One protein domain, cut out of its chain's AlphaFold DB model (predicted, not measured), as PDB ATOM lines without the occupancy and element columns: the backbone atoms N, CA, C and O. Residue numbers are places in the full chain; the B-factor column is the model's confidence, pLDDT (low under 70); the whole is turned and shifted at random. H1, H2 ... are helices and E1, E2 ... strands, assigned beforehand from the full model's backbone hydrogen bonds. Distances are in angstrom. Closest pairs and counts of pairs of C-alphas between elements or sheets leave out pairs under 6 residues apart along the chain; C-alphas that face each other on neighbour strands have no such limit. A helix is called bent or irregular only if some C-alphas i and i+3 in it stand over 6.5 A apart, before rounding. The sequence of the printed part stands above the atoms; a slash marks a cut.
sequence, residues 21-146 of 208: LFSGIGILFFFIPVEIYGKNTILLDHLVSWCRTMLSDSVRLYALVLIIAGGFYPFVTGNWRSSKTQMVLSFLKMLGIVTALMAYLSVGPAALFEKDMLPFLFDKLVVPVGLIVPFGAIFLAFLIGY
ATOM      1  N   LEU A  21      17.189 -46.452  26.853       90.19
ATOM      2  CA  LEU A  21      18.044 -45.390  27.382       90.19
ATOM      3  C   LEU A  21      19.297 -45.178  26.530       90.19
ATOM      4  O   LEU A  21      19.549 -44.057  26.089       90.19
ATOM      5  N   PHE A  22      20.077 -46.229  26.271       88.94
ATOM      6  CA  PHE A  22      21.338 -46.083  25.541       88.94
ATOM      7  C   PHE A  22      21.105 -45.735  24.070       88.94
ATOM      8  O   PHE A  22      21.749 -44.826  23.543       88.94
ATOM      9  N   SER A  23      20.114 -46.361  23.433       87.00
ATOM     10  CA  SER A  23      19.741 -46.019  22.058       87.00
ATOM     11  C   SER A  23      19.181 -44.603  21.960       87.00
ATOM     12  O   SER A  23      19.516 -43.876  21.029       87.00
ATOM     13  N   GLY A  24      18.372 -44.182  22.939       89.44
ATOM     14  CA  GLY A  24      17.835 -42.826  23.019       89.44
ATOM     15  C   GLY A  24      18.938 -41.774  23.107       89.44
ATOM     16  O   GLY A  24      18.895 -40.790  22.374       89.44
ATOM     17  N   ILE A  25      19.969 -42.011  23.924       90.88
ATOM     18  CA  ILE A  25      21.152 -41.138  23.997       90.88
ATOM     19  C   ILE A  25      21.850 -41.065  22.635       90.88
ATOM     20  O   ILE A  25      22.126 -39.971  22.150       90.88
ATOM     21  N   GLY A  26      22.097 -42.204  21.983       88.69
ATOM     22  CA  GLY A  26      22.702 -42.216  20.649       88.69
ATOM     23  C   GLY A  26      21.886 -41.419  19.623       88.69
ATOM     24  O   GLY A  26      22.445 -40.613  18.877       88.69
ATOM     25  N   ILE A  27      20.559 -41.591  19.620       88.44
ATOM     26  CA  ILE A  27      19.652 -40.891  18.700       88.44
ATOM     27  C   ILE A  27      19.682 -39.384  18.955       88.44
ATOM     28  O   ILE A  27      19.810 -38.605  18.009       88.44
ATOM     29  N   LEU A  28      19.614 -38.973  20.223       91.75
ATOM     30  CA  LEU A  28      19.704 -37.571  20.624       91.75
ATOM     31  C   LEU A  28      20.995 -36.928  20.113       91.75
ATOM     32  O   LEU A  28      20.954 -35.832  19.560       91.75
ATOM     33  N   PHE A  29      22.132 -37.614  20.243       92.12
ATOM     34  CA  PHE A  29      23.426 -37.054  19.859       92.12
ATOM     35  C   PHE A  29      23.639 -36.921  18.343       92.12
ATOM     36  O   PHE A  29      24.323 -35.984  17.922       92.12
ATOM     37  N   PHE A  30      23.053 -37.813  17.538       87.94
ATOM     38  CA  PHE A  30      23.287 -37.875  16.088       87.94
ATOM     39  C   PHE A  30      22.172 -37.316  15.208       87.94
ATOM     40  O   PHE A  30      22.469 -36.811  14.128       87.94
ATOM     41  N   PHE A  31      20.909 -37.439  15.615       87.38
ATOM     42  CA  PHE A  31      19.773 -37.222  14.710       87.38
ATOM     43  C   PHE A  31      18.887 -36.045  15.100       87.38
ATOM     44  O   PHE A  31      18.120 -35.574  14.264       87.38
ATOM     45  N   ILE A  32      18.972 -35.566  16.343       92.06
ATOM     46  CA  ILE A  32      18.129 -34.471  16.824       92.06
ATOM     47  C   ILE A  32      18.930 -33.164  16.758       92.06
ATOM     48  O   ILE A  32      19.868 -32.982  17.541       92.06
ATOM     49  N   PRO A  33      18.601 -32.251  15.822       89.69
ATOM     50  CA  PRO A  33      19.206 -30.932  15.793       89.69
ATOM     51  C   PRO A  33      18.659 -30.094  16.953       89.69
ATOM     52  O   PRO A  33      17.459 -30.098  17.237       89.69
ATOM     53  N   VAL A  34      19.554 -29.387  17.632       92.75
ATOM     54  CA  VAL A  34      19.237 -28.485  18.738       92.75
ATOM     55  C   VAL A  34      19.842 -27.126  18.430       92.75
ATOM     56  O   VAL A  34      20.997 -27.016  18.007       92.75
ATOM     57  N   GLU A  35      19.069 -26.076  18.665       92.81
ATOM     58  CA  GLU A  35      19.557 -24.712  18.552       92.81
ATOM     59  C   GLU A  35      20.190 -24.278  19.877       92.81
ATOM     60  O   GLU A  35      19.511 -24.131  20.892       92.81
ATOM     61  N   ILE A  36      21.509 -24.087  19.871       90.56
ATOM     62  CA  ILE A  36      22.251 -23.537  21.011       90.56
ATOM     63  C   ILE A  36      23.093 -22.373  20.487       90.56
ATOM     64  O   ILE A  36      23.786 -22.509  19.478       90.56
ATOM     65  N   TYR A  37      23.008 -21.213  21.147       84.06
ATOM     66  CA  TYR A  37      23.715 -19.982  20.759       84.06
ATOM     67  C   TYR A  37      23.512 -19.577  19.282       84.06
ATOM     68  O   TYR A  37      24.446 -19.124  18.624       84.06
ATOM     69  N   GLY A  38      22.300 -19.765  18.743       87.50
ATOM     70  CA  GLY A  38      21.946 -19.402  17.362       87.50
ATOM     71  C   GLY A  38      22.498 -20.338  16.278       87.50
ATOM     72  O   GLY A  38      22.357 -20.050  15.090       87.50
ATOM     73  N   LYS A  39      23.125 -21.463  16.653       88.31
ATOM     74  CA  LYS A  39      23.562 -22.511  15.721       88.31
ATOM     75  C   LYS A  39      22.652 -23.731  15.862       88.31
ATOM     76  O   LYS A  39      22.664 -24.396  16.896       88.31
ATOM     77  N   ASN A  40      21.896 -24.037  14.809       92.44
ATOM     78  CA  ASN A  40      21.053 -25.228  14.744       92.44
ATOM     79  C   ASN A  40      21.844 -26.412  14.165       92.44
ATOM     80  O   ASN A  40      22.100 -26.472  12.963       92.44
ATOM     81  N   THR A  41      22.291 -27.316  15.032       93.00
ATOM     82  CA  THR A  41      23.138 -28.464  14.668       93.00
ATOM     83  C   THR A  41      22.914 -29.617  15.645       93.00
ATOM     84  O   THR A  41      22.224 -29.470  16.653       93.00
ATOM     85  N   ILE A  42      23.480 -30.784  15.353       93.50
ATOM     86  CA  ILE A  42      23.377 -31.966  16.213       93.50
ATOM     87  C   ILE A  42      24.123 -31.758  17.540       93.50
ATOM     88  O   ILE A  42      25.134 -31.052  17.604       93.50
ATOM     89  N   LEU A  43      23.662 -32.412  18.609       93.69
ATOM     90  CA  LEU A  43      24.269 -32.293  19.944       93.69
ATOM     91  C   LEU A  43      25.754 -32.694  19.968       93.69
ATOM     92  O   LEU A  43      26.539 -32.083  20.695       93.69
ATOM     93  N   LEU A  44      26.165 -33.662  19.142       93.62
ATOM     94  CA  LEU A  44      27.575 -34.028  18.986       93.62
ATOM     95  C   LEU A  44      28.445 -32.846  18.521       93.62
ATOM     96  O   LEU A  44      29.548 -32.653  19.031       93.62
ATOM     97  N   ASP A  45      27.957 -32.032  17.584       92.81
ATOM     98  CA  ASP A  45      28.691 -30.871  17.070       92.81
ATOM     99  C   ASP A  45      28.765 -29.748  18.113       92.81
ATOM    100  O   ASP A  45      29.794 -29.081  18.241       92.81
ATOM    101  N   HIS A  46      27.721 -29.579  18.931       93.88
ATOM    102  CA  HIS A  46      27.761 -28.677  20.087       93.88
ATOM    103  C   HIS A  46      28.795 -29.118  21.124       93.88
ATOM    104  O   HIS A  46      29.566 -28.283  21.593       93.88
ATOM    105  N   LEU A  47      28.882 -30.418  21.426       93.44
ATOM    106  CA  LEU A  47      29.901 -30.972  22.325       93.44
ATOM    107  C   LEU A  47      31.318 -30.725  21.788       93.44
ATOM    108  O   LEU A  47      32.187 -30.243  22.515       93.44
ATOM    109  N   VAL A  48      31.553 -31.010  20.504       92.69
ATOM    110  CA  VAL A  48      32.851 -30.760  19.856       92.69
ATOM    111  C   VAL A  48      33.179 -29.269  19.854       92.69
ATOM    112  O   VAL A  48      34.305 -28.886  20.170       92.69
ATOM    113  N   SER A  49      32.205 -28.417  19.535       91.88
ATOM    114  CA  SER A  49      32.370 -26.961  19.541       91.88
ATOM    115  C   SER A  49      32.713 -26.449  20.940       91.88
ATOM    116  O   SER A  49      33.662 -25.680  21.087       91.88
ATOM    117  N   TRP A  50      32.026 -26.940  21.972       91.81
ATOM    118  CA  TRP A  50      32.311 -26.615  23.367       91.81
ATOM    119  C   TRP A  50      33.739 -27.016  23.763       91.81
ATOM    120  O   TRP A  50      34.504 -26.160  24.218       91.81
ATOM    121  N   CYS A  51      34.153 -28.257  23.480       91.62
ATOM    122  CA  CYS A  51      35.522 -28.724  23.722       91.62
ATOM    123  C   CYS A  51      36.563 -27.836  23.026       91.62
ATOM    124  O   CYS A  51      37.562 -27.455  23.633       91.62
ATOM    125  N   ARG A  52      36.319 -27.447  21.770       90.31
ATOM    126  CA  ARG A  52      37.223 -26.561  21.020       90.31
ATOM    127  C   ARG A  52      37.335 -25.175  21.639       90.31
ATOM    128  O   ARG A  52      38.424 -24.614  21.633       90.31
ATOM    129  N   THR A  53      36.237 -24.618  22.146       88.69
ATOM    130  CA  THR A  53      36.258 -23.288  22.773       88.69
ATOM    131  C   THR A  53      36.969 -23.290  24.123       88.69
ATOM    132  O   THR A  53      37.738 -22.376  24.394       88.69
ATOM    133  N   MET A  54      36.765 -24.327  24.940       89.62
ATOM    134  CA  MET A  54      37.325 -24.403  26.295       89.62
ATOM    135  C   MET A  54      38.792 -24.852  26.316       89.62
ATOM    136  O   MET A  54      39.555 -24.411  27.167       89.62
ATOM    137  N   LEU A  55      39.195 -25.726  25.388       87.25
ATOM    138  CA  LEU A  55      40.495 -26.412  25.396       87.25
ATOM    139  C   LEU A  55      41.305 -26.131  24.119       87.25
ATOM    140  O   LEU A  55      42.078 -26.982  23.688       87.25
ATOM    141  N   SER A  56      41.098 -24.977  23.478       78.81
ATOM    142  CA  SER A  56      41.568 -24.682  22.110       78.81
ATOM    143  C   SER A  56      43.018 -25.100  21.807       78.81
ATOM    144  O   SER A  56      43.262 -25.756  20.791       78.81
ATOM    145  N   ASP A  57      43.968 -24.812  22.698       85.12
ATOM    146  CA  ASP A  57      45.376 -25.187  22.514       85.12
ATOM    147  C   ASP A  57      45.639 -26.678  22.778       85.12
ATOM    148  O   ASP A  57      46.326 -27.344  21.998       85.12
ATOM    149  N   SER A  58      45.024 -27.251  23.817       89.44
ATOM    150  CA  SER A  58      45.120 -28.688  24.113       89.44
ATOM    151  C   SER A  58      44.516 -29.545  23.000       89.44
ATOM    152  O   SER A  58      45.040 -30.610  22.683       89.44
ATOM    153  N   VAL A  59      43.438 -29.076  22.369       90.06
ATOM    154  CA  VAL A  59      42.777 -29.760  21.254       90.06
ATOM    155  C   VAL A  59      43.655 -29.750  20.002       90.06
ATOM    156  O   VAL A  59      43.736 -30.765  19.310       90.06
ATOM    157  N   ARG A  60      44.338 -28.636  19.708       91.06
ATOM    158  CA  ARG A  60      45.296 -28.575  18.592       91.06
ATOM    159  C   ARG A  60      46.455 -29.545  18.790       91.06
ATOM    160  O   ARG A  60      46.802 -30.272  17.860       91.06
ATOM    161  N   LEU A  61      46.996 -29.610  20.005       93.38
ATOM    162  CA  LEU A  61      48.035 -30.579  20.354       93.38
ATOM    163  C   LEU A  61      47.518 -32.020  20.255       93.38
ATOM    164  O   LEU A  61      48.192 -32.877  19.691       93.38
ATOM    165  N   TYR A  62      46.303 -32.287  20.733       93.75
ATOM    166  CA  TYR A  62      45.659 -33.595  20.605       93.75
ATOM    167  C   TYR A  62      45.508 -34.027  19.140       93.75
ATOM    168  O   TYR A  62      45.881 -35.145  18.783       93.75
ATOM    169  N   ALA A  63      45.023 -33.134  18.272       92.50
ATOM    170  CA  ALA A  63      44.887 -33.408  16.846       92.50
ATOM    171  C   ALA A  63      46.249 -33.702  16.192       92.50
ATOM    172  O   ALA A  63      46.365 -34.644  15.408       92.50
ATOM    173  N   LEU A  64      47.296 -32.959  16.563       94.06
ATOM    174  CA  LEU A  64      48.658 -33.208  16.091       94.06
ATOM    175  C   LEU A  64      49.166 -34.591  16.524       94.06
ATOM    176  O   LEU A  64      49.682 -35.344  15.697       94.06
ATOM    177  N   VAL A  65      48.976 -34.954  17.796       95.06
ATOM    178  CA  VAL A  65      49.349 -36.276  18.323       95.06
ATOM    179  C   VAL A  65      48.612 -37.387  17.575       95.06
ATOM    180  O   VAL A  65      49.241 -38.379  17.206       95.06
ATOM    181  N   LEU A  66      47.319 -37.219  17.280       94.38
ATOM    182  CA  LEU A  66      46.559 -38.187  16.485       94.38
ATOM    183  C   LEU A  66      47.098 -38.340  15.059       94.38
ATOM    184  O   LEU A  66      47.183 -39.465  14.569       94.38
ATOM    185  N   ILE A  67      47.476 -37.247  14.391       94.44
ATOM    186  CA  ILE A  67      48.049 -37.301  13.036       94.44
ATOM    187  C   ILE A  67      49.391 -38.025  13.048       94.44
ATOM    188  O   ILE A  67      49.623 -38.894  12.209       94.44
ATOM    189  N   ILE A  68      50.257 -37.703  14.011       95.75
ATOM    190  CA  ILE A  68      51.547 -38.377  14.185       95.75
ATOM    191  C   ILE A  68      51.307 -39.868  14.442       95.75
ATOM    192  O   ILE A  68      51.829 -40.707  13.710       95.75
ATOM    193  N   ALA A  69      50.455 -40.215  15.408       95.25
ATOM    194  CA  ALA A  69      50.144 -41.603  15.733       95.25
ATOM    195  C   ALA A  69      49.566 -42.364  14.526       95.25
ATOM    196  O   ALA A  69      50.062 -43.434  14.176       95.25
ATOM    197  N   GLY A  70      48.566 -41.804  13.841       92.56
ATOM    198  CA  GLY A  70      47.912 -42.425  12.685       92.56
ATOM    199  C   GLY A  70      48.793 -42.497  11.434       92.56
ATOM    200  O   GLY A  70      48.649 -43.419  10.624       92.56
ATOM    201  N   GLY A  71      49.722 -41.551  11.278       94.06
ATOM    202  CA  GLY A  71      50.687 -41.534  10.186       94.06
ATOM    203  C   GLY A  71      51.836 -42.521  10.392       94.06
ATOM    204  O   GLY A  71      52.218 -43.199   9.440       94.06
ATOM    205  N   PHE A  72      52.316 -42.689  11.629       95.25
ATOM    206  CA  PHE A  72      53.335 -43.687  11.975       95.25
ATOM    207  C   PHE A  72      52.777 -45.108  12.153       95.25
ATOM    208  O   PHE A  72      53.521 -46.079  11.998       95.25
ATOM    209  N   TYR A  73      51.479 -45.266  12.423       94.25
ATOM    210  CA  TYR A  73      50.846 -46.570  12.657       94.25
ATOM    211  C   TYR A  73      51.154 -47.647  11.588       94.25
ATOM    212  O   TYR A  73      51.488 -48.775  11.966       94.25
ATOM    213  N   PRO A  74      51.127 -47.363  10.265       92.00
ATOM    214  CA  PRO A  74      51.478 -48.349   9.236       92.00
ATOM    215  C   PRO A  74      52.948 -48.788   9.263       92.00
ATOM    216  O   PRO A  74      53.260 -49.893   8.818       92.00
ATOM    217  N   PHE A  75      53.850 -47.941   9.770       93.00
ATOM    218  CA  PHE A  75      55.281 -48.236   9.880       93.00
ATOM    219  C   PHE A  75      55.576 -49.124  11.085       93.00
ATOM    220  O   PHE A  75      56.340 -50.076  10.956       93.00
ATOM    221  N   VAL A  76      54.907 -48.870  12.213       92.94
ATOM    222  CA  VAL A  76      55.014 -49.699  13.425       92.94
ATOM    223  C   VAL A  76      54.408 -51.084  13.203       92.94
ATOM    224  O   VAL A  76      54.985 -52.084  13.613       92.94
ATOM    225  N   THR A  77      53.269 -51.167  12.514       91.94
ATOM    226  CA  THR A  77      52.603 -52.452  12.232       91.94
ATOM    227  C   THR A  77      53.198 -53.206  11.038       91.94
ATOM    228  O   THR A  77      52.780 -54.323  10.756       91.94
ATOM    229  N   GLY A  78      54.144 -52.614  10.298       90.00
ATOM    230  CA  GLY A  78      54.718 -53.199   9.077       90.00
ATOM    231  C   GLY A  78      53.771 -53.225   7.865       90.00
ATOM    232  O   GLY A  78      54.191 -53.559   6.756       90.00
ATOM    233  N   ASN A  79      52.514 -52.801   8.034       89.44
ATOM    234  CA  ASN A  79      51.478 -52.825   6.998       89.44
ATOM    235  C   ASN A  79      51.759 -51.895   5.813       89.44
ATOM    236  O   ASN A  79      51.162 -52.071   4.748       89.44
ATOM    237  N   TRP A  80      52.681 -50.940   5.944       90.31
ATOM    238  CA  TRP A  80      53.062 -50.042   4.853       90.31
ATOM    239  C   TRP A  80      53.623 -50.765   3.616       90.31
ATOM    240  O   TRP A  80      53.554 -50.223   2.518       90.31
ATOM    241  N   ARG A  81      54.142 -51.994   3.756       90.81
ATOM    242  CA  ARG A  81      54.644 -52.811   2.629       90.81
ATOM    243  C   ARG A  81      53.635 -53.828   2.091       90.81
ATOM    244  O   ARG A  81      53.968 -54.567   1.172       90.81
ATOM    245  N   SER A  82      52.421 -53.877   2.640       90.81
ATOM    246  CA  SER A  82      51.419 -54.896   2.285       90.81
ATOM    247  C   SER A  82      50.951 -54.822   0.827       90.81
ATOM    248  O   SER A  82      50.594 -55.835   0.234       90.81
ATOM    249  N   SER A  83      50.948 -53.630   0.230       94.56
ATOM    250  CA  SER A  83      50.590 -53.411  -1.173       94.56
ATOM    251  C   SER A  83      51.203 -52.112  -1.690       94.56
ATOM    252  O   SER A  83      51.557 -51.229  -0.905       94.56
ATOM    253  N   LYS A  84      51.277 -51.953  -3.021       92.44
ATOM    254  CA  LYS A  84      51.720 -50.692  -3.645       92.44
ATOM    255  C   LYS A  84      50.869 -49.503  -3.181       92.44
ATOM    256  O   LYS A  84      51.415 -48.450  -2.873       92.44
ATOM    257  N   THR A  85      49.555 -49.696  -3.058       93.00
ATOM    258  CA  THR A  85      48.625 -48.672  -2.562       93.00
ATOM    259  C   THR A  85      48.955 -48.260  -1.132       93.00
ATOM    260  O   THR A  85      49.084 -47.073  -0.852       93.00
ATOM    261  N   GLN A  86      49.148 -49.224  -0.226       91.94
ATOM    262  CA  GLN A  86      49.488 -48.927   1.170       91.94
ATOM    263  C   GLN A  86      50.863 -48.276   1.312       91.94
ATOM    264  O   GLN A  86      51.028 -47.395   2.154       91.94
ATOM    265  N   MET A  87      51.821 -48.642   0.461       93.38
ATOM    266  CA  MET A  87      53.137 -48.009   0.425       93.38
ATOM    267  C   MET A  87      53.019 -46.528   0.060       93.38
ATOM    268  O   MET A  87      53.474 -45.679   0.825       93.38
ATOM    269  N   VAL A  88      52.336 -46.212  -1.045       95.44
ATOM    270  CA  VAL A  88      52.101 -44.827  -1.481       95.44
ATOM    271  C   VAL A  88      51.349 -44.038  -0.406       95.44
ATOM    272  O   VAL A  88      51.812 -42.977   0.006       95.44
ATOM    273  N   LEU A  89      50.244 -44.575   0.122       94.44
ATOM    274  CA  LEU A  89      49.463 -43.909   1.171       94.44
ATOM    275  C   LEU A  89      50.270 -43.676   2.453       94.44
ATOM    276  O   LEU A  89      50.098 -42.644   3.095       94.44
ATOM    277  N   SER A  90      51.160 -44.595   2.827       94.06
ATOM    278  CA  SER A  90      52.010 -44.432   4.013       94.06
ATOM    279  C   SER A  90      53.036 -43.315   3.824       94.06
ATOM    280  O   SER A  90      53.238 -42.522   4.739       94.06
ATOM    281  N   PHE A  91      53.621 -43.173   2.631       94.50
ATOM    282  CA  PHE A  91      54.481 -42.024   2.321       94.50
ATOM    283  C   PHE A  91      53.701 -40.702   2.288       94.50
ATOM    284  O   PHE A  91      54.168 -39.711   2.847       94.50
ATOM    285  N   LEU A  92      52.488 -40.682   1.725       95.25
ATOM    286  CA  LEU A  92      51.623 -39.496   1.770       95.25
ATOM    287  C   LEU A  92      51.260 -39.109   3.211       95.25
ATOM    288  O   LEU A  92      51.259 -37.926   3.541       95.25
ATOM    289  N   LYS A  93      51.014 -40.085   4.092       93.69
ATOM    290  CA  LYS A  93      50.788 -39.832   5.525       93.69
ATOM    291  C   LYS A  93      51.993 -39.169   6.191       93.69
ATOM    292  O   LYS A  93      51.796 -38.274   7.008       93.69
ATOM    293  N   MET A  94      53.220 -39.543   5.818       95.25
ATOM    294  CA  MET A  94      54.426 -38.870   6.317       95.25
ATOM    295  C   MET A  94      54.489 -37.406   5.876       95.25
ATOM    296  O   MET A  94      54.783 -36.539   6.697       95.25
ATOM    297  N   LEU A  95      54.142 -37.103   4.621       94.06
ATOM    298  CA  LEU A  95      54.008 -35.714   4.160       94.06
ATOM    299  C   LEU A  95      52.895 -34.968   4.918       94.06
ATOM    300  O   LEU A  95      53.058 -33.803   5.280       94.06
ATOM    301  N   GLY A  96      51.793 -35.655   5.225       92.75
ATOM    302  CA  GLY A  96      50.718 -35.160   6.087       92.75
ATOM    303  C   GLY A  96      51.200 -34.780   7.492       92.75
ATOM    304  O   GLY A  96      50.833 -33.730   8.007       92.75
ATOM    305  N   ILE A  97      52.080 -35.582   8.098       94.94
ATOM    306  CA  ILE A  97      52.685 -35.262   9.400       94.94
ATOM    307  C   ILE A  97      53.550 -34.003   9.306       94.94
ATOM    308  O   ILE A  97      53.427 -33.113  10.146       94.94
ATOM    309  N   VAL A  98      54.400 -33.902   8.281       93.56
ATOM    310  CA  VAL A  98      55.271 -32.730   8.090       93.56
ATOM    311  C   VAL A  98      54.432 -31.465   7.899       93.56
ATOM    312  O   VAL A  98      54.689 -30.452   8.543       93.56
ATOM    313  N   THR A  99      53.388 -31.528   7.073       91.88
ATOM    314  CA  THR A  99      52.468 -30.400   6.852       91.88
ATOM    315  C   THR A  99      51.658 -30.040   8.096       91.88
ATOM    316  O   THR A  99      51.520 -28.856   8.391       91.88
ATOM    317  N   ALA A 100      51.209 -31.011   8.892       91.81
ATOM    318  CA  ALA A 100      50.545 -30.747  10.170       91.81
ATOM    319  C   ALA A 100      51.480 -30.100  11.208       91.81
ATOM    320  O   ALA A 100      51.061 -29.195  11.926       91.81
ATOM    321  N   LEU A 101      52.751 -30.517  11.268       92.44
ATOM    322  CA  LEU A 101      53.766 -29.889  12.121       92.44
ATOM    323  C   LEU A 101      54.050 -28.449  11.693       92.44
ATOM    324  O   LEU A 101      54.114 -27.567  12.547       92.44
ATOM    325  N   MET A 102      54.169 -28.202  10.383       91.62
ATOM    326  CA  MET A 102      54.291 -26.848   9.838       91.62
ATOM    327  C   MET A 102      53.089 -25.985  10.240       91.62
ATOM    328  O   MET A 102      53.277 -24.883  10.749       91.62
ATOM    329  N   ALA A 103      51.866 -26.509  10.089       90.25
ATOM    330  CA  ALA A 103      50.635 -25.816  10.464       90.25
ATOM    331  C   ALA A 103      50.606 -25.452  11.956       90.25
ATOM    332  O   ALA A 103      50.304 -24.316  12.311       90.25
ATOM    333  N   TYR A 104      50.961 -26.404  12.826       89.69
ATOM    334  CA  TYR A 104      50.939 -26.220  14.276       89.69
ATOM    335  C   TYR A 104      52.012 -25.238  14.762       89.69
ATOM    336  O   TYR A 104      51.731 -24.371  15.585       89.69
ATOM    337  N   LEU A 105      53.239 -25.348  14.244       89.25
ATOM    338  CA  LEU A 105      54.352 -24.472  14.622       89.25
ATOM    339  C   LEU A 105      54.302 -23.110  13.920       89.25
ATOM    340  O   LEU A 105      55.076 -22.225  14.271       89.25
ATOM    341  N   SER A 106      53.405 -22.931  12.946       86.50
ATOM    342  CA  SER A 106      53.347 -21.746  12.081       86.50
ATOM    343  C   SER A 106      54.666 -21.471  11.341       86.50
ATOM    344  O   SER A 106      55.060 -20.323  11.150       86.50
ATOM    345  N   VAL A 107      55.366 -22.534  10.929       86.69
ATOM    346  CA  VAL A 107      56.659 -22.462  10.229       86.69
ATOM    347  C   VAL A 107      56.563 -23.184   8.889       86.69
ATOM    348  O   VAL A 107      56.204 -24.357   8.847       86.69
ATOM    349  N   GLY A 108      56.935 -22.512   7.797       86.12
ATOM    350  CA  GLY A 108      57.091 -23.126   6.476       86.12
ATOM    351  C   GLY A 108      56.969 -22.131   5.312       86.12
ATOM    352  O   GLY A 108      56.981 -20.918   5.530       86.12
ATOM    353  N   PRO A 109      56.890 -22.623   4.062       86.81
ATOM    354  CA  PRO A 109      56.853 -21.786   2.864       86.81
ATOM    355  C   PRO A 109      55.619 -20.880   2.829       86.81
ATOM    356  O   PRO A 109      54.506 -21.366   3.012       86.81
ATOM    357  N   ALA A 110      55.798 -19.597   2.497       83.81
ATOM    358  CA  ALA A 110      54.711 -18.610   2.466       83.81
ATOM    359  C   ALA A 110      53.505 -19.047   1.610       83.81
ATOM    360  O   ALA A 110      52.368 -18.805   1.997       83.81
ATOM    361  N   ALA A 111      53.749 -19.770   0.511       85.06
ATOM    362  CA  ALA A 111      52.703 -20.307  -0.360       85.06
ATOM    363  C   ALA A 111      51.724 -21.261   0.354       85.06
ATOM    364  O   ALA A 111      50.575 -21.365  -0.050       85.06
ATOM    365  N   LEU A 112      52.153 -21.960   1.414       84.56
ATOM    366  CA  LEU A 112      51.284 -22.866   2.175       84.56
ATOM    367  C   LEU A 112      50.488 -22.145   3.271       84.56
ATOM    368  O   LEU A 112      49.474 -22.669   3.725       84.56
ATOM    369  N   PHE A 113      50.929 -20.957   3.692       88.25
ATOM    370  CA  PHE A 113      50.326 -20.181   4.784       88.25
ATOM    371  C   PHE A 113      49.323 -19.127   4.308       88.25
ATOM    372  O   PHE A 113      48.929 -18.249   5.074       88.25
ATOM    373  N   GLU A 114      48.863 -19.228   3.061       87.69
ATOM    374  CA  GLU A 114      47.697 -18.471   2.626       87.69
ATOM    375  C   GLU A 114      46.462 -18.842   3.461       87.69
ATOM    376  O   GLU A 114      46.303 -19.973   3.930       87.69
ATOM    377  N   LYS A 115      45.576 -17.859   3.651       79.06
ATOM    378  CA  LYS A 115      44.441 -17.925   4.582       79.06
ATOM    379  C   LYS A 115      43.546 -19.150   4.372       79.06
ATOM    380  O   LYS A 115      43.059 -19.704   5.353       79.06
ATOM    381  N   ASP A 116      43.375 -19.575   3.124       85.31
ATOM    382  CA  ASP A 116      42.480 -20.667   2.731       85.31
ATOM    383  C   ASP A 116      43.226 -21.990   2.463       85.31
ATOM    384  O   ASP A 116      42.652 -22.940   1.933       85.31
ATOM    385  N   MET A 117      44.507 -22.071   2.848       89.06
ATOM    386  CA  MET A 117      45.344 -23.263   2.694       89.06
ATOM    387  C   MET A 117      45.612 -23.948   4.042       89.06
ATOM    388  O   MET A 117      44.686 -24.416   4.707       89.06
ATOM    389  N   LEU A 118      46.876 -24.056   4.455       88.81
ATOM    390  CA  LEU A 118      47.293 -24.914   5.561       88.81
ATOM    391  C   LEU A 118      46.648 -24.537   6.911       88.81
ATOM    392  O   LEU A 118      46.161 -25.447   7.589       88.81
ATOM    393  N   PRO A 119      46.551 -23.246   7.297       88.62
ATOM    394  CA  PRO A 119      45.887 -22.857   8.542       88.62
ATOM    395  C   PRO A 119      44.391 -23.195   8.541       88.62
ATOM    396  O   PRO A 119      43.862 -23.697   9.532       88.62
ATOM    397  N   PHE A 120      43.707 -22.985   7.410       90.12
ATOM    398  CA  PHE A 120      42.292 -23.324   7.266       90.12
ATOM    399  C   PHE A 120      42.060 -24.828   7.413       90.12
ATOM    400  O   PHE A 120      41.225 -25.245   8.219       90.12
ATOM    401  N   LEU A 121      42.825 -25.647   6.684       91.69
ATOM    402  CA  LEU A 121      42.714 -27.104   6.762       91.69
ATOM    403  C   LEU A 121      42.940 -27.595   8.198       91.69
ATOM    404  O   LEU A 121      42.182 -28.433   8.689       91.69
ATOM    405  N   PHE A 122      43.936 -27.046   8.896       91.25
ATOM    406  CA  PHE A 122      44.245 -27.455  10.261       91.25
ATOM    407  C   PHE A 122      43.146 -27.049  11.263       91.25
ATOM    408  O   PHE A 122      42.563 -27.902  11.937       91.25
ATOM    409  N   ASP A 123      42.792 -25.765  11.329       89.44
ATOM    410  CA  ASP A 123      41.884 -25.254  12.364       89.44
ATOM    411  C   ASP A 123      40.400 -25.537  12.081       89.44
ATOM    412  O   ASP A 123      39.593 -25.648  13.018       89.44
ATOM    413  N   LYS A 124      40.002 -25.613  10.804       89.75
ATOM    414  CA  LYS A 124      38.594 -25.762  10.394       89.75
ATOM    415  C   LYS A 124      38.210 -27.179   9.991       89.75
ATOM    416  O   LYS A 124      37.018 -27.466  10.032       89.75
ATOM    417  N   LEU A 125      39.162 -28.053   9.663       90.88
ATOM    418  CA  LEU A 125      38.863 -29.445   9.302       90.88
ATOM    419  C   LEU A 125      39.520 -30.427  10.266       90.88
ATOM    420  O   LEU A 125      38.817 -31.156  10.960       90.88
ATOM    421  N   VAL A 126      40.848 -30.419  10.363       91.94
ATOM    422  CA  VAL A 126      41.607 -31.409  11.140       91.94
ATOM    423  C   VAL A 126      41.220 -31.387  12.615       91.94
ATOM    424  O   VAL A 126      40.910 -32.433  13.179       91.94
ATOM    425  N   VAL A 127      41.191 -30.209  13.238       91.81
ATOM    426  CA  VAL A 127      40.846 -30.063  14.657       91.81
ATOM    427  C   VAL A 127      39.409 -30.533  14.966       91.81
ATOM    428  O   VAL A 127      39.244 -31.369  15.856       91.81
ATOM    429  N   PRO A 128      38.359 -30.066  14.255       91.88
ATOM    430  CA  PRO A 128      37.001 -30.587  14.439       91.88
ATOM    431  C   PRO A 128      36.879 -32.085  14.184       91.88
ATOM    432  O   PRO A 128      36.283 -32.791  14.994       91.88
ATOM    433  N   VAL A 129      37.457 -32.575  13.083       92.56
ATOM    434  CA  VAL A 129      37.368 -33.986  12.688       92.56
ATOM    435  C   VAL A 129      38.068 -34.877  13.714       92.56
ATOM    436  O   VAL A 129      37.535 -35.919  14.096       92.56
ATOM    437  N   GLY A 130      39.222 -34.439  14.222       92.06
ATOM    438  CA  GLY A 130      39.981 -35.144  15.250       92.06
ATOM    439  C   GLY A 130      39.200 -35.355  16.547       92.06
ATOM    440  O   GLY A 130      39.426 -36.352  17.221       92.06
ATOM    441  N   LEU A 131      38.252 -34.473  16.877       93.25
ATOM    442  CA  LEU A 131      37.368 -34.635  18.034       93.25
ATOM    443  C   LEU A 131      36.077 -35.380  17.693       93.25
ATOM    444  O   LEU A 131      35.653 -36.256  18.448       93.25
ATOM    445  N   ILE A 132      35.436 -35.039  16.574       93.06
ATOM    446  CA  ILE A 132      34.119 -35.587  16.240       93.06
ATOM    447  C   ILE A 132      34.177 -37.091  15.976       93.06
ATOM    448  O   ILE A 132      33.228 -37.788  16.311       93.06
ATOM    449  N   VAL A 133      35.284 -37.609  15.428       92.25
ATOM    450  CA  VAL A 133      35.417 -39.036  15.108       92.25
ATOM    451  C   VAL A 133      35.462 -39.901  16.380       92.25
ATOM    452  O   VAL A 133      34.635 -40.806  16.485       92.25
ATOM    453  N   PRO A 134      36.332 -39.642  17.380       91.56
ATOM    454  CA  PRO A 134      36.314 -40.381  18.644       91.56
ATOM    455  C   PRO A 134      35.002 -40.251  19.421       91.56
ATOM    456  O   PRO A 134      34.456 -41.260  19.863       91.56
ATOM    457  N   PHE A 135      34.464 -39.034  19.573       93.12
ATOM    458  CA  PHE A 135      33.186 -38.849  20.270       93.12
ATOM    459  C   PHE A 135      32.050 -39.548  19.526       93.12
ATOM    460  O   PHE A 135      31.277 -40.290  20.130       93.12
ATOM    461  N   GLY A 136      31.995 -39.376  18.206       91.69
ATOM    462  CA  GLY A 136      31.043 -40.052  17.340       91.69
ATOM    463  C   GLY A 136      31.124 -41.567  17.487       91.69
ATOM    464  O   GLY A 136      30.090 -42.202  17.638       91.69
ATOM    465  N   ALA A 137      32.323 -42.152  17.551       90.00
ATOM    466  CA  ALA A 137      32.492 -43.590  17.757       90.00
ATOM    467  C   ALA A 137      31.894 -44.083  19.091       90.00
ATOM    468  O   ALA A 137      31.282 -45.151  19.122       90.00
ATOM    469  N   ILE A 138      32.010 -43.305  20.175       91.12
ATOM    470  CA  ILE A 138      31.403 -43.634  21.478       91.12
ATOM    471  C   ILE A 138      29.873 -43.632  21.373       91.12
ATOM    472  O   ILE A 138      29.222 -44.601  21.760       91.12
ATOM    473  N   PHE A 139      29.285 -42.572  20.813       89.31
ATOM    474  CA  PHE A 139      27.828 -42.491  20.660       89.31
ATOM    475  C   PHE A 139      27.288 -43.492  19.640       89.31
ATOM    476  O   PHE A 139      26.174 -43.997  19.780       89.31
ATOM    477  N   LEU A 140      28.094 -43.837  18.641       87.06
ATOM    478  CA  LEU A 140      27.767 -44.854  17.661       87.06
ATOM    479  C   LEU A 140      27.734 -46.239  18.306       87.06
ATOM    480  O   LEU A 140      26.847 -47.035  18.007       87.06
ATOM    481  N   ALA A 141      28.636 -46.514  19.248       86.12
ATOM    482  CA  ALA A 141      28.574 -47.736  20.038       86.12
ATOM    483  C   ALA A 141      27.271 -47.827  20.854       86.12
ATOM    484  O   ALA A 141      26.729 -48.923  20.983       86.12
ATOM    485  N   PHE A 142      26.712 -46.707  21.335       86.94
ATOM    486  CA  PHE A 142      25.395 -46.709  21.990       86.94
ATOM    487  C   PHE A 142      24.245 -47.057  21.036       86.94
ATOM    488  O   PHE A 142      23.306 -47.737  21.443       86.94
ATOM    489  N   LEU A 143      24.330 -46.649  19.765       82.25
ATOM    490  CA  LEU A 143      23.351 -47.031  18.744       82.25
ATOM    491  C   LEU A 143      23.477 -48.514  18.374       82.25
ATOM    492  O   LEU A 143      22.478 -49.219  18.312       82.25
ATOM    493  N   ILE A 144      24.698 -48.997  18.146       77.69
ATOM    494  CA  ILE A 144      24.940 -50.355  17.636       77.69
ATOM    495  C   ILE A 144      24.841 -51.414  18.744       77.69
ATOM    496  O   ILE A 144      24.342 -52.510  18.509       77.69
ATOM    497  N   GLY A 145      25.314 -51.112  19.953       77.69
ATOM    498  CA  GLY A 145      25.571 -52.113  20.991       77.69
ATOM    499  C   GLY A 145      24.378 -52.522  21.861       77.69
ATOM    500  O   GLY A 145      24.497 -53.495  22.602       77.69
ATOM    501  N   TYR A 146      23.248 -51.807  21.809       81.12
ATOM    502  CA  TYR A 146      22.144 -51.973  22.773       81.12
ATOM    503  C   TYR A 146      20.828 -52.483  22.170       81.12
ATOM    504  O   TYR A 146      19.781 -52.367  22.804       81.12
TER     505      TYR A 146
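AT A GLANCE: This is residues 21 to 146 of the 208 residues of the protein "Nucleoside recognition" of Vibrio quintilis (UniProt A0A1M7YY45). Two legs make a wide V: the long helix H5 is one, the helical hairpin of H3 and H4 the other, and they meet where the first half of H5 touches the beginning of H3 and the end of H4. H2 packs on H5 with H5's residues 128 to 136, H1 packs beside residues 139 to 143 of H5, and the small strand hairpin of E1 and E2 lies at the same end of the domain as H1, the far end from H3 and H4. The printed part has 126 residues with five named helices and two named strands, in the order H1, E1, E2, H2, H3, H4, H5; the sheet is E1 - E2, antiparallel, and the class is mostly helix. The whole is loose, with a radius of gyration of the C-alphas of 17.5 A and spans of 45 by 37 by 21 A.

HOW THE PARTS SIT: H1, residues 21 to 31, touches H5, residues 118 to 145, at a shallow tilt of 30 degrees, opposite ways; the closest C-alphas are those of Ser 23 and Leu 143, 5.0 A apart. E1, residues 33 to 36, and E2, residues 39 to 42, form a hairpin of antiparallel strands, with N 34 and O 41 at 2.8 A and N 39 and O 36 at 3.1 A, within hydrogen-bond range. H2, residues 43 to 54, touches H1 only at their ends, with the closest C-alphas, those of Phe 29 and Leu 43, 4.8 A apart. H2 touches H5 at a steep tilt of 46 degrees, closest at the C-alphas of Val 48 and Ile 132, 6.2 A. H3, residues 56 to 76, and H4, residues 84 to 105, form a helical hairpin at a shallow tilt of 25 degrees, closest at the C-alphas of Gly 71 and Lys 93, 5.0 A. H5 is the hub, touching four helices. Residues 59 to 66 of H3 touch it, about perpendicular at 77 degrees, closest at the C-alphas of Ala 63 and Gly 130, 5.4 A. Residues 99 to 104 of H4 touch it at a steep tilt of 62 degrees, closest at the C-alphas of Ala 103 and Pro 119, 5.9 A. H1 and H3 are apart. Every O i to N i+4 pair is within hydrogen-bond range in H1, H2 and H4, against 15 of 17 in H3 and 21 of 24 in H5.

IN THESE COORDINATES: H1 begins at C-alpha 21, (18.044, -45.390, 27.382). H3 is 29.7 A long and irregular, but only just: C-alphas 71 and 74 are 6.9 A apart. H4 is 32.1 A long and ends at C-alpha 105, (54.352, -24.472, 14.622). H5 is 38.1 A long, has a kink of 34 degrees near residue 134 and ends at C-alpha 145, (25.571, -52.113, 20.991).

THE WHOLE: The C-alphas farthest apart, those of Leu 21 and Ala 110, are 51.8 A apart. The printed part has no cut. The link from H4 to H5, residues 106 to 117, is long. The mean pLDDT of the printed part is 90.5, and no printed residue is under 70.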